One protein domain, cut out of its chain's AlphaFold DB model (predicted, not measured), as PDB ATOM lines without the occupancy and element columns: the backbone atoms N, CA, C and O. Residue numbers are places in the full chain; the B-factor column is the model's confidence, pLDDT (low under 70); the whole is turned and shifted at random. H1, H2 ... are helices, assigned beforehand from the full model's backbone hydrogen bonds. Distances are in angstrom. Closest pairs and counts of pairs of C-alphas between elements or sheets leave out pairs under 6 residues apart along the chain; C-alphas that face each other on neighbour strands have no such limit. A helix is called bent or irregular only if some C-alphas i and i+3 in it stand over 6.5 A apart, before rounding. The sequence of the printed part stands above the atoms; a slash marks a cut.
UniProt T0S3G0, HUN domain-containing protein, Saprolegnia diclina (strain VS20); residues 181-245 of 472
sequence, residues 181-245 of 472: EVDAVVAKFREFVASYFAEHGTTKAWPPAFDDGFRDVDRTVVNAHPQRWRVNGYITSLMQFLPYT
ATOM      1  N   GLU A 181     -58.149 -73.176  46.189       87.88
ATOM      2  CA  GLU A 181     -56.931 -73.766  45.614       87.88
ATOM      3  C   GLU A 181     -56.452 -74.995  46.404       87.88
ATOM      4  O   GLU A 181     -56.161 -76.036  45.816       87.88
ATOM      5  N   VAL A 182     -56.421 -74.906  47.739       87.31
ATOM      6  CA  VAL A 182     -56.064 -76.027  48.619       87.31
ATOM      7  C   VAL A 182     -57.061 -77.169  48.434       87.31
ATOM      8  O   VAL A 182     -56.638 -78.308  48.245       87.31
ATOM      9  N   ASP A 183     -58.363 -76.872  48.422       88.62
ATOM     10  CA  ASP A 183     -59.405 -77.883  48.215       88.62
ATOM     11  C   ASP A 183     -59.279 -78.591  46.863       88.62
ATOM     12  O   ASP A 183     -59.399 -79.813  46.805       88.62
ATOM     13  N   ALA A 184     -58.974 -77.866  45.783       90.38
ATOM     14  CA  ALA A 184     -58.771 -78.471  44.467       90.38
ATOM     15  C   ALA A 184     -57.584 -79.455  44.451       90.38
ATOM     16  O   ALA A 184     -57.684 -80.548  43.883       90.38
ATOM     17  N   VAL A 185     -56.467 -79.107  45.105       91.25
ATOM     18  CA  VAL A 185     -55.283 -79.981  45.193       91.25
ATOM     19  C   VAL A 185     -55.540 -81.170  46.133       91.25
ATOM     20  O   VAL A 185     -55.193 -82.303  45.789       91.25
ATOM     21  N   VAL A 186     -56.219 -80.958  47.269       91.25
ATOM     22  CA  VAL A 186     -56.654 -82.031  48.188       91.25
ATOM     23  C   VAL A 186     -57.623 -82.992  47.497       91.25
ATOM     24  O   VAL A 186     -57.457 -84.203  47.631       91.25
ATOM     25  N   ALA A 187     -58.598 -82.493  46.734       91.88
ATOM     26  CA  ALA A 187     -59.563 -83.310  46.000       91.88
ATOM     27  C   ALA A 187     -58.871 -84.190  44.949       91.88
ATOM     28  O   ALA A 187     -59.045 -85.408  44.967       91.88
ATOM     29  N   LYS A 188     -57.994 -83.606  44.121       94.44
ATOM     30  CA  LYS A 188     -57.189 -84.348  43.139       94.44
ATOM     31  C   LYS A 188     -56.331 -85.436  43.799       94.44
ATOM     32  O   LYS A 188     -56.245 -86.555  43.294       94.44
ATOM     33  N   PHE A 189     -55.704 -85.132  44.937       95.19
ATOM     34  CA  PHE A 189     -54.928 -86.126  45.677       95.19
ATOM     35  C   PHE A 189     -55.820 -87.211  46.303       95.19
ATOM     36  O   PHE A 189     -55.468 -88.386  46.263       95.19
ATOM     37  N   ARG A 190     -57.004 -86.857  46.816       94.25
ATOM     38  CA  ARG A 190     -57.990 -87.805  47.358       94.25
ATOM     39  C   ARG A 190     -58.512 -88.773  46.294       94.25
ATOM     40  O   ARG A 190     -58.627 -89.960  46.586       94.25
ATOM     41  N   GLU A 191     -58.793 -88.296  45.084       94.75
ATOM     42  CA  GLU A 191     -59.184 -89.136  43.942       94.75
ATOM     43  C   GLU A 191     -58.083 -90.141  43.582       94.75
ATOM     44  O   GLU A 191     -58.353 -91.334  43.453       94.75
ATOM     45  N   PHE A 192     -56.831 -89.680  43.507       95.25
ATOM     46  CA  PHE A 192     -55.665 -90.528  43.256       95.25
ATOM     47  C   PHE A 192     -55.423 -91.567  44.367       95.25
ATOM     48  O   PHE A 192     -55.138 -92.730  44.091       95.25
ATOM     49  N   VAL A 193     -55.577 -91.182  45.636       94.62
ATOM     50  CA  VAL A 193     -55.481 -92.107  46.776       94.62
ATOM     51  C   VAL A 193     -56.604 -93.150  46.732       94.62
ATOM     52  O   VAL A 193     -56.362 -94.327  47.009       94.62
ATOM     53  N   ALA A 194     -57.821 -92.746  46.359       93.31
ATOM     54  CA  ALA A 194     -58.963 -93.647  46.236       93.31
ATOM     55  C   ALA A 194     -58.787 -94.660  45.093       93.31
ATOM     56  O   ALA A 194     -59.051 -95.845  45.304       93.31
ATOM     57  N   SER A 195     -58.299 -94.239  43.919       94.31
ATOM     58  CA  SER A 195     -58.016 -95.163  42.812       94.31
ATOM     59  C   SER A 195     -56.864 -96.115  43.147       94.31
ATOM     60  O   SER A 195     -57.007 -97.324  42.968       94.31
ATOM     61  N   TYR A 196     -55.775 -95.611  43.737       94.50
ATOM     62  CA  TYR A 196     -54.633 -96.431  44.154       94.50
ATOM     63  C   TYR A 196     -55.027 -97.517  45.168       94.50
ATOM     64  O   TYR A 196     -54.637 -98.677  45.027       94.50
ATOM     65  N   PHE A 197     -55.832 -97.179  46.182       94.62
ATOM     66  CA  PHE A 197     -56.310 -98.168  47.153       94.62
ATOM     67  C   PHE A 197     -57.405 -99.093  46.603       94.62
ATOM     68  O   PHE A 197     -57.553-100.198  47.126       94.62
ATOM     69  N   ALA A 198     -58.138 -98.700  45.557       92.81
ATOM     70  CA  ALA A 198     -59.038 -99.604  44.843       92.81
ATOM     71  C   ALA A 198     -58.270-100.652  44.013       92.81
ATOM     72  O   ALA A 198     -58.691-101.806  43.961       92.81
ATOM     73  N   GLU A 199     -57.137-100.277  43.410       93.94
ATOM     74  CA  GLU A 199     -56.304-101.176  42.598       93.94
ATOM     75  C   GLU A 199     -55.399-102.088  43.446       93.94
ATOM     76  O   GLU A 199     -55.312-103.291  43.197       93.94
ATOM     77  N   HIS A 200     -54.733-101.540  44.467       89.88
ATOM     78  CA  HIS A 200     -53.698-102.254  45.230       89.88
ATOM     79  C   HIS A 200     -54.114-102.657  46.656       89.88
ATOM     80  O   HIS A 200     -53.383-103.390  47.329       89.88
ATOM     81  N   GLY A 201     -55.281-102.206  47.128       88.44
ATOM     82  CA  GLY A 201     -55.723-102.381  48.511       88.44
ATOM     83  C   GLY A 201     -55.012-101.450  49.504       88.44
ATOM     84  O   GLY A 201     -53.999-100.820  49.206       88.44
ATOM     85  N   THR A 202     -55.543-101.346  50.724       86.75
ATOM     86  CA  THR A 202     -54.987-100.464  51.762       86.75
ATOM     87  C   THR A 202     -53.700-101.026  52.376       86.75
ATOM     88  O   THR A 202     -53.673-102.109  52.965       86.75
ATOM     89  N   THR A 203     -52.609-100.263  52.288       84.69
ATOM     90  CA  THR A 203     -51.285-100.665  52.784       84.69
ATOM     91  C   THR A 203     -50.941-100.008  54.121       84.69
ATOM     92  O   THR A 203     -51.106 -98.805  54.310       84.69
ATOM     93  N   LYS A 204     -50.370-100.784  55.057       83.06
ATOM     94  CA  LYS A 204     -49.796-100.240  56.309       83.06
ATOM     95  C   LYS A 204     -48.514 -99.434  56.076       83.06
ATOM     96  O   LYS A 204     -48.208 -98.544  56.863       83.06
ATOM     97  N   ALA A 205     -47.761 -99.773  55.030       84.94
ATOM     98  CA  ALA A 205     -46.606 -99.010  54.578       84.94
ATOM     99  C   ALA A 205     -47.058 -97.881  53.641       84.94
ATOM    100  O   ALA A 205     -48.008 -98.055  52.877       84.94
ATOM    101  N   TRP A 206     -46.361 -96.748  53.711       89.31
ATOM    102  CA  TRP A 206     -46.606 -95.577  52.872       89.31
ATOM    103  C   TRP A 206     -46.194 -95.850  51.410       89.31
ATOM    104  O   TRP A 206     -45.037 -96.217  51.187       89.31
ATOM    105  N   PRO A 207     -47.088 -95.683  50.416       90.12
ATOM    106  CA  PRO A 207     -46.748 -95.851  49.005       90.12
ATOM    107  C   PRO A 207     -45.822 -94.733  48.502       90.12
ATOM    108  O   PRO A 207     -46.196 -93.565  48.601       90.12
ATOM    109  N   PRO A 208     -44.674 -95.038  47.866       88.31
ATOM    110  CA  PRO A 208     -43.828 -94.011  47.245       88.31
ATOM    111  C   PRO A 208     -44.563 -93.185  46.178       88.31
ATOM    112  O   PRO A 208     -44.287 -92.002  46.018       88.31
ATOM    113  N   ALA A 209     -45.558 -93.774  45.503       90.69
ATOM    114  CA  ALA A 209     -46.412 -93.085  44.534       90.69
ATOM    115  C   ALA A 209     -47.225 -91.920  45.140       90.69
ATOM    116  O   ALA A 209     -47.681 -91.049  44.406       90.69
ATOM    117  N   PHE A 210     -47.406 -91.883  46.466       93.44
ATOM    118  CA  PHE A 210     -48.090 -90.780  47.144       93.44
ATOM    119  C   PHE A 210     -47.169 -89.580  47.396       93.44
ATOM    120  O   PHE A 210     -47.685 -88.500  47.661       93.44
ATOM    121  N   ASP A 211     -45.841 -89.740  47.321       91.56
ATOM    122  CA  ASP A 211     -44.874 -88.729  47.768       91.56
ATOM    123  C   ASP A 211     -45.070 -87.369  47.093       91.56
ATOM    124  O   ASP A 211     -45.108 -86.351  47.782       91.56
ATOM    125  N   ASP A 212     -45.223 -87.339  45.771       91.88
ATOM    126  CA  ASP A 212     -45.273 -86.076  45.032       91.88
ATOM    127  C   ASP A 212     -46.654 -85.408  45.135       91.88
ATOM    128  O   ASP A 212     -46.731 -84.231  45.481       91.88
ATOM    129  N   GLY A 213     -47.749 -86.165  44.991       92.56
ATOM    130  CA  GLY A 213     -49.106 -85.635  45.192       92.56
ATOM    131  C   GLY A 213     -49.350 -85.135  46.622       92.56
ATOM    132  O   GLY A 213     -49.938 -84.075  46.818       92.56
ATOM    133  N   PHE A 214     -48.837 -85.845  47.631       94.38
ATOM    134  CA  PHE A 214     -48.910 -85.418  49.030       94.38
ATOM    135  C   PHE A 214     -48.036 -84.190  49.309       94.38
ATOM    136  O   PHE A 214     -48.425 -83.314  50.085       94.38
ATOM    137  N   ARG A 215     -46.859 -84.105  48.671       93.50
ATOM    138  CA  ARG A 215     -45.973 -82.946  48.800       93.50
ATOM    139  C   ARG A 215     -46.554 -81.702  48.137       93.50
ATOM    140  O   ARG A 215     -46.398 -80.624  48.702       93.50
ATOM    141  N   ASP A 216     -47.239 -81.835  47.006       92.75
ATOM    142  CA  ASP A 216     -47.924 -80.710  46.365       92.75
ATOM    143  C   ASP A 216     -49.039 -80.154  47.266       92.75
ATOM    144  O   ASP A 216     -49.067 -78.946  47.496       92.75
ATOM    145  N   VAL A 217     -49.865 -81.013  47.888       91.81
ATOM    146  CA  VAL A 217     -50.856 -80.575  48.895       91.81
ATOM    147  C   VAL A 217     -50.175 -79.827  50.054       91.81
ATOM    148  O   VAL A 217     -50.575 -78.712  50.388       91.81
ATOM    149  N   ASP A 218     -49.127 -80.401  50.660       90.94
ATOM    150  CA  ASP A 218     -48.401 -79.763  51.772       90.94
ATOM    151  C   ASP A 218     -47.756 -78.430  51.353       90.94
ATOM    152  O   ASP A 218     -47.796 -77.472  52.120       90.94
ATOM    153  N   ARG A 219     -47.232 -78.320  50.124       90.31
ATOM    154  CA  ARG A 219     -46.660 -77.076  49.587       90.31
ATOM    155  C   ARG A 219     -47.729 -75.996  49.402       90.31
ATOM    156  O   ARG A 219     -47.517 -74.875  49.861       90.31
ATOM    157  N   THR A 220     -48.878 -76.315  48.802       89.44
ATOM    158  CA  THR A 220     -49.990 -75.358  48.645       89.44
ATOM    159  C   THR A 220     -50.529 -74.903  50.005       89.44
ATOM    160  O   THR A 220     -50.742 -73.710  50.206       89.44
ATOM    161  N   VAL A 221     -50.659 -75.808  50.985       87.00
ATOM    162  CA  VAL A 221     -51.096 -75.457  52.352       87.00
ATOM    163  C   VAL A 221     -50.083 -74.571  53.085       87.00
ATOM    164  O   VAL A 221     -50.485 -73.613  53.747       87.00
ATOM    165  N   VAL A 222     -48.780 -74.851  52.970       85.56
ATOM    166  CA  VAL A 222     -47.718 -74.008  53.554       85.56
ATOM    167  C   VAL A 222     -47.719 -72.612  52.926       85.56
ATOM    168  O   VAL A 222     -47.656 -71.623  53.655       85.56
ATOM    169  N   ASN A 223     -47.856 -72.519  51.600       85.69
ATOM    170  CA  ASN A 223     -47.908 -71.242  50.884       85.69
ATOM    171  C   ASN A 223     -49.156 -70.416  51.250       85.69
ATOM    172  O   ASN A 223     -49.054 -69.203  51.418       85.69
ATOM    173  N   ALA A 224     -50.315 -71.062  51.414       82.94
ATOM    174  CA  ALA A 224     -51.560 -70.405  51.818       82.94
ATOM    175  C   ALA A 224     -51.562 -69.953  53.293       82.94
ATOM    176  O   ALA A 224     -52.244 -68.987  53.641       82.94
ATOM    177  N   HIS A 225     -50.798 -70.618  54.170       77.50
ATOM    178  CA  HIS A 225     -50.761 -70.322  55.608       77.50
ATOM    179  C   HIS A 225     -49.332 -70.275  56.202       77.50
ATOM    180  O   HIS A 225     -49.014 -71.080  57.087       77.50
ATOM    181  N   PRO A 226     -48.480 -69.295  55.827       71.44
ATOM    182  CA  PRO A 226     -47.075 -69.253  56.260       71.44
ATOM    183  C   PRO A 226     -46.875 -69.225  57.786       71.44
ATOM    184  O   PRO A 226     -45.898 -69.764  58.297       71.44
ATOM    185  N   GLN A 227     -47.817 -68.626  58.525       63.62
ATOM    186  CA  GLN A 227     -47.749 -68.450  59.986       63.62
ATOM    187  C   GLN A 227     -48.393 -69.594  60.796       63.62
ATOM    188  O   GLN A 227     -48.282 -69.624  62.020       63.62
ATOM    189  N   ARG A 228     -49.095 -70.536  60.146       62.00
ATOM    190  CA  ARG A 228     -49.775 -71.676  60.797       62.00
ATOM    191  C   ARG A 228     -49.644 -72.956  59.963       62.00
ATOM    192  O   ARG A 228     -50.621 -73.660  59.720       62.00
ATOM    193  N   TRP A 229     -48.443 -73.278  59.495       63.25
ATOM    194  CA  TRP A 229     -48.244 -74.487  58.697       63.25
ATOM    195  C   TRP A 229     -48.536 -75.768  59.507       63.25
ATOM    196  O   TRP A 229     -48.184 -75.894  60.680       63.25
ATOM    197  N   ARG A 230     -49.202 -76.743  58.866       74.06
ATOM    198  CA  ARG A 230     -49.580 -78.057  59.440       74.06
ATOM    199  C   ARG A 230     -50.520 -77.995  60.667       74.06
ATOM    200  O   ARG A 230     -50.366 -78.779  61.618       74.06
ATOM    201  N   VAL A 231     -51.533 -77.114  60.600       75.31
ATOM    202  CA  VAL A 231     -52.678 -77.026  61.542       75.31
ATOM    203  C   VAL A 231     -53.276 -78.408  61.832       75.31
ATOM    204  O   VAL A 231     -53.301 -79.292  60.972       75.31
ATOM    205  N   ASN A 232     -53.806 -78.594  63.043       81.88
ATOM    206  CA  ASN A 232     -54.504 -79.824  63.421       81.88
ATOM    207  C   ASN A 232     -55.673 -80.157  62.472       81.88
ATOM    208  O   ASN A 232     -55.790 -81.319  62.094       81.88
ATOM    209  N   GLY A 233     -56.463 -79.163  62.041       82.44
ATOM    210  CA  GLY A 233     -57.579 -79.341  61.100       82.44
ATOM    211  C   GLY A 233     -57.158 -79.949  59.756       82.44
ATOM    212  O   GLY A 233     -57.704 -80.976  59.359       82.44
ATOM    213  N   TYR A 234     -56.117 -79.404  59.115       86.75
ATOM    214  CA  TYR A 234     -55.559 -79.946  57.865       86.75
ATOM    215  C   TYR A 234     -55.160 -81.421  57.987       86.75
ATOM    216  O   TYR A 234     -55.547 -82.250  57.163       86.75
ATOM    217  N   ILE A 235     -54.429 -81.784  59.044       88.25
ATOM    218  CA  ILE A 235     -53.991 -83.175  59.221       88.25
ATOM    219  C   ILE A 235     -55.185 -84.092  59.513       88.25
ATOM    220  O   ILE A 235     -55.191 -85.239  59.074       88.25
ATOM    221  N   THR A 236     -56.212 -83.600  60.209       87.38
ATOM    222  CA  THR A 236     -57.450 -84.357  60.423       87.38
ATOM    223  C   THR A 236     -58.219 -84.568  59.120       87.38
ATOM    224  O   THR A 236     -58.674 -85.682  58.891       87.38
ATOM    225  N   SER A 237     -58.293 -83.565  58.235       87.88
ATOM    226  CA  SER A 237     -58.863 -83.708  56.883       87.88
ATOM    227  C   SER A 237     -58.137 -84.795  56.074       87.88
ATOM    228  O   SER A 237     -58.769 -85.721  55.570       87.88
ATOM    229  N   LEU A 238     -56.798 -84.784  56.068       91.00
ATOM    230  CA  LEU A 238     -55.990 -85.845  55.450       91.00
ATOM    231  C   LEU A 238     -56.284 -87.241  56.032       91.00
ATOM    232  O   LEU A 238     -56.389 -88.218  55.291       91.00
ATOM    233  N   MET A 239     -56.452 -87.349  57.353       92.06
ATOM    234  CA  MET A 239     -56.780 -88.611  58.031       92.06
ATOM    235  C   MET A 239     -58.182 -89.158  57.708       92.06
ATOM    236  O   MET A 239     -58.441 -90.322  58.005       92.06
ATOM    237  N   GLN A 240     -59.082 -88.379  57.095       90.06
ATOM    238  CA  GLN A 240     -60.401 -88.881  56.680       90.06
ATOM    239  C   GLN A 240     -60.321 -89.854  55.495       90.06
ATOM    240  O   GLN A 240     -61.221 -90.674  55.322       90.06
ATOM    241  N   PHE A 241     -59.271 -89.763  54.669       90.88
ATOM    242  CA  PHE A 241     -59.099 -90.602  53.475       90.88
ATOM    243  C   PHE A 241     -57.760 -91.354  53.417       90.88
ATOM    244  O   PHE A 241     -57.638 -92.314  52.658       90.88
ATOM    245  N   LEU A 242     -56.772 -90.978  54.235       93.12
ATOM    246  CA  LEU A 242     -55.519 -91.720  54.392       93.12
ATOM    247  C   LEU A 242     -55.560 -92.631  55.633       93.12
ATOM    248  O   LEU A 242     -55.750 -92.127  56.741       93.12
ATOM    249  N   PRO A 243     -55.266 -93.944  55.515       91.06
ATOM    250  CA  PRO A 243     -55.234 -94.888  56.637       91.06
ATOM    251  C   PRO A 243     -53.950 -94.765  57.491       91.06
ATOM    252  O   PRO A 243     -53.382 -95.765  57.935       91.06
ATOM    253  N   TYR A 244     -53.470 -93.538  57.725       91.69
ATOM    254  CA  TYR A 244     -52.217 -93.237  58.425       91.69
ATOM    255  C   TYR A 244     -52.438 -92.297  59.611       91.69
ATOM    256  O   TYR A 244     -53.305 -91.428  59.599       91.69
ATOM    257  N   THR A 245     -51.625 -92.443  60.657       91.31
ATOM    258  CA  THR A 245     -51.732 -91.598  61.853       91.31
ATOM    259  C   THR A 245     -51.213 -90.180  61.601       91.31
ATOM    260  O   THR A 245     -50.261 -89.975  60.845       91.31
TER     261      THR A 245
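This is residues 181 to 245 of the 472 residues of the protein "HUN domain-containing protein" of Saprolegnia diclina (strain VS20) (UniProt T0S3G0). A long helical hairpin, H1 and H2 side by side and running opposite ways, has a third, much shorter helix, H3, over one of its sides. Seen along the hairpin, the three helices make a triangle, with H3 near both of the others. The printed part has 65 residues with three named helices, in the order H1, H2, H3, and no named strand; its class is all helix. It is compact, with a radius of gyration of the C-alphas of 11.9 A, and elongated in outline, spanning 37 by 21 by 18 A.

The longest helix, H1, has residues 181 to 200 and measures 28.7 A from C-alpha 181 at (-56.931, -73.766, 45.614) to C-alpha 200 at (-53.698, -102.254, 45.230). H2, residues 208 to 224, measures 25.3 A. It is irregular: C-alphas 209 and 212 are 7.1 A apart. H3, residues 232 to 239, is 10.6 A long and ends at C-alpha 239 at (-56.780, -88.611, 58.031).

H1 and H2 form a helical hairpin. They touch, with the C-alphas of Val 185 and Val 217 the closest at 5.8 A. They run opposite ways at a shallow tilt of 14 degrees. H3 touches no helix. H1 and H3 are near each other, with 5 pairs of C-alphas within 10 A. H2 and H3 are also near each other, their closest C-alphas 8.4 A apart. Every O i to N i+4 pair is within hydrogen-bond range in H1 and H3, and 11 of 13 are in H2.

The two C-alphas farthest apart, those of Glu 199 and Gln 227, are 38.0 A apart. The printed part has no cut, and both links, of 7 residues each, are short. The mean pLDDT of the printed part is 88.1; residues 227 to 229, between H2 and H3, are under 70.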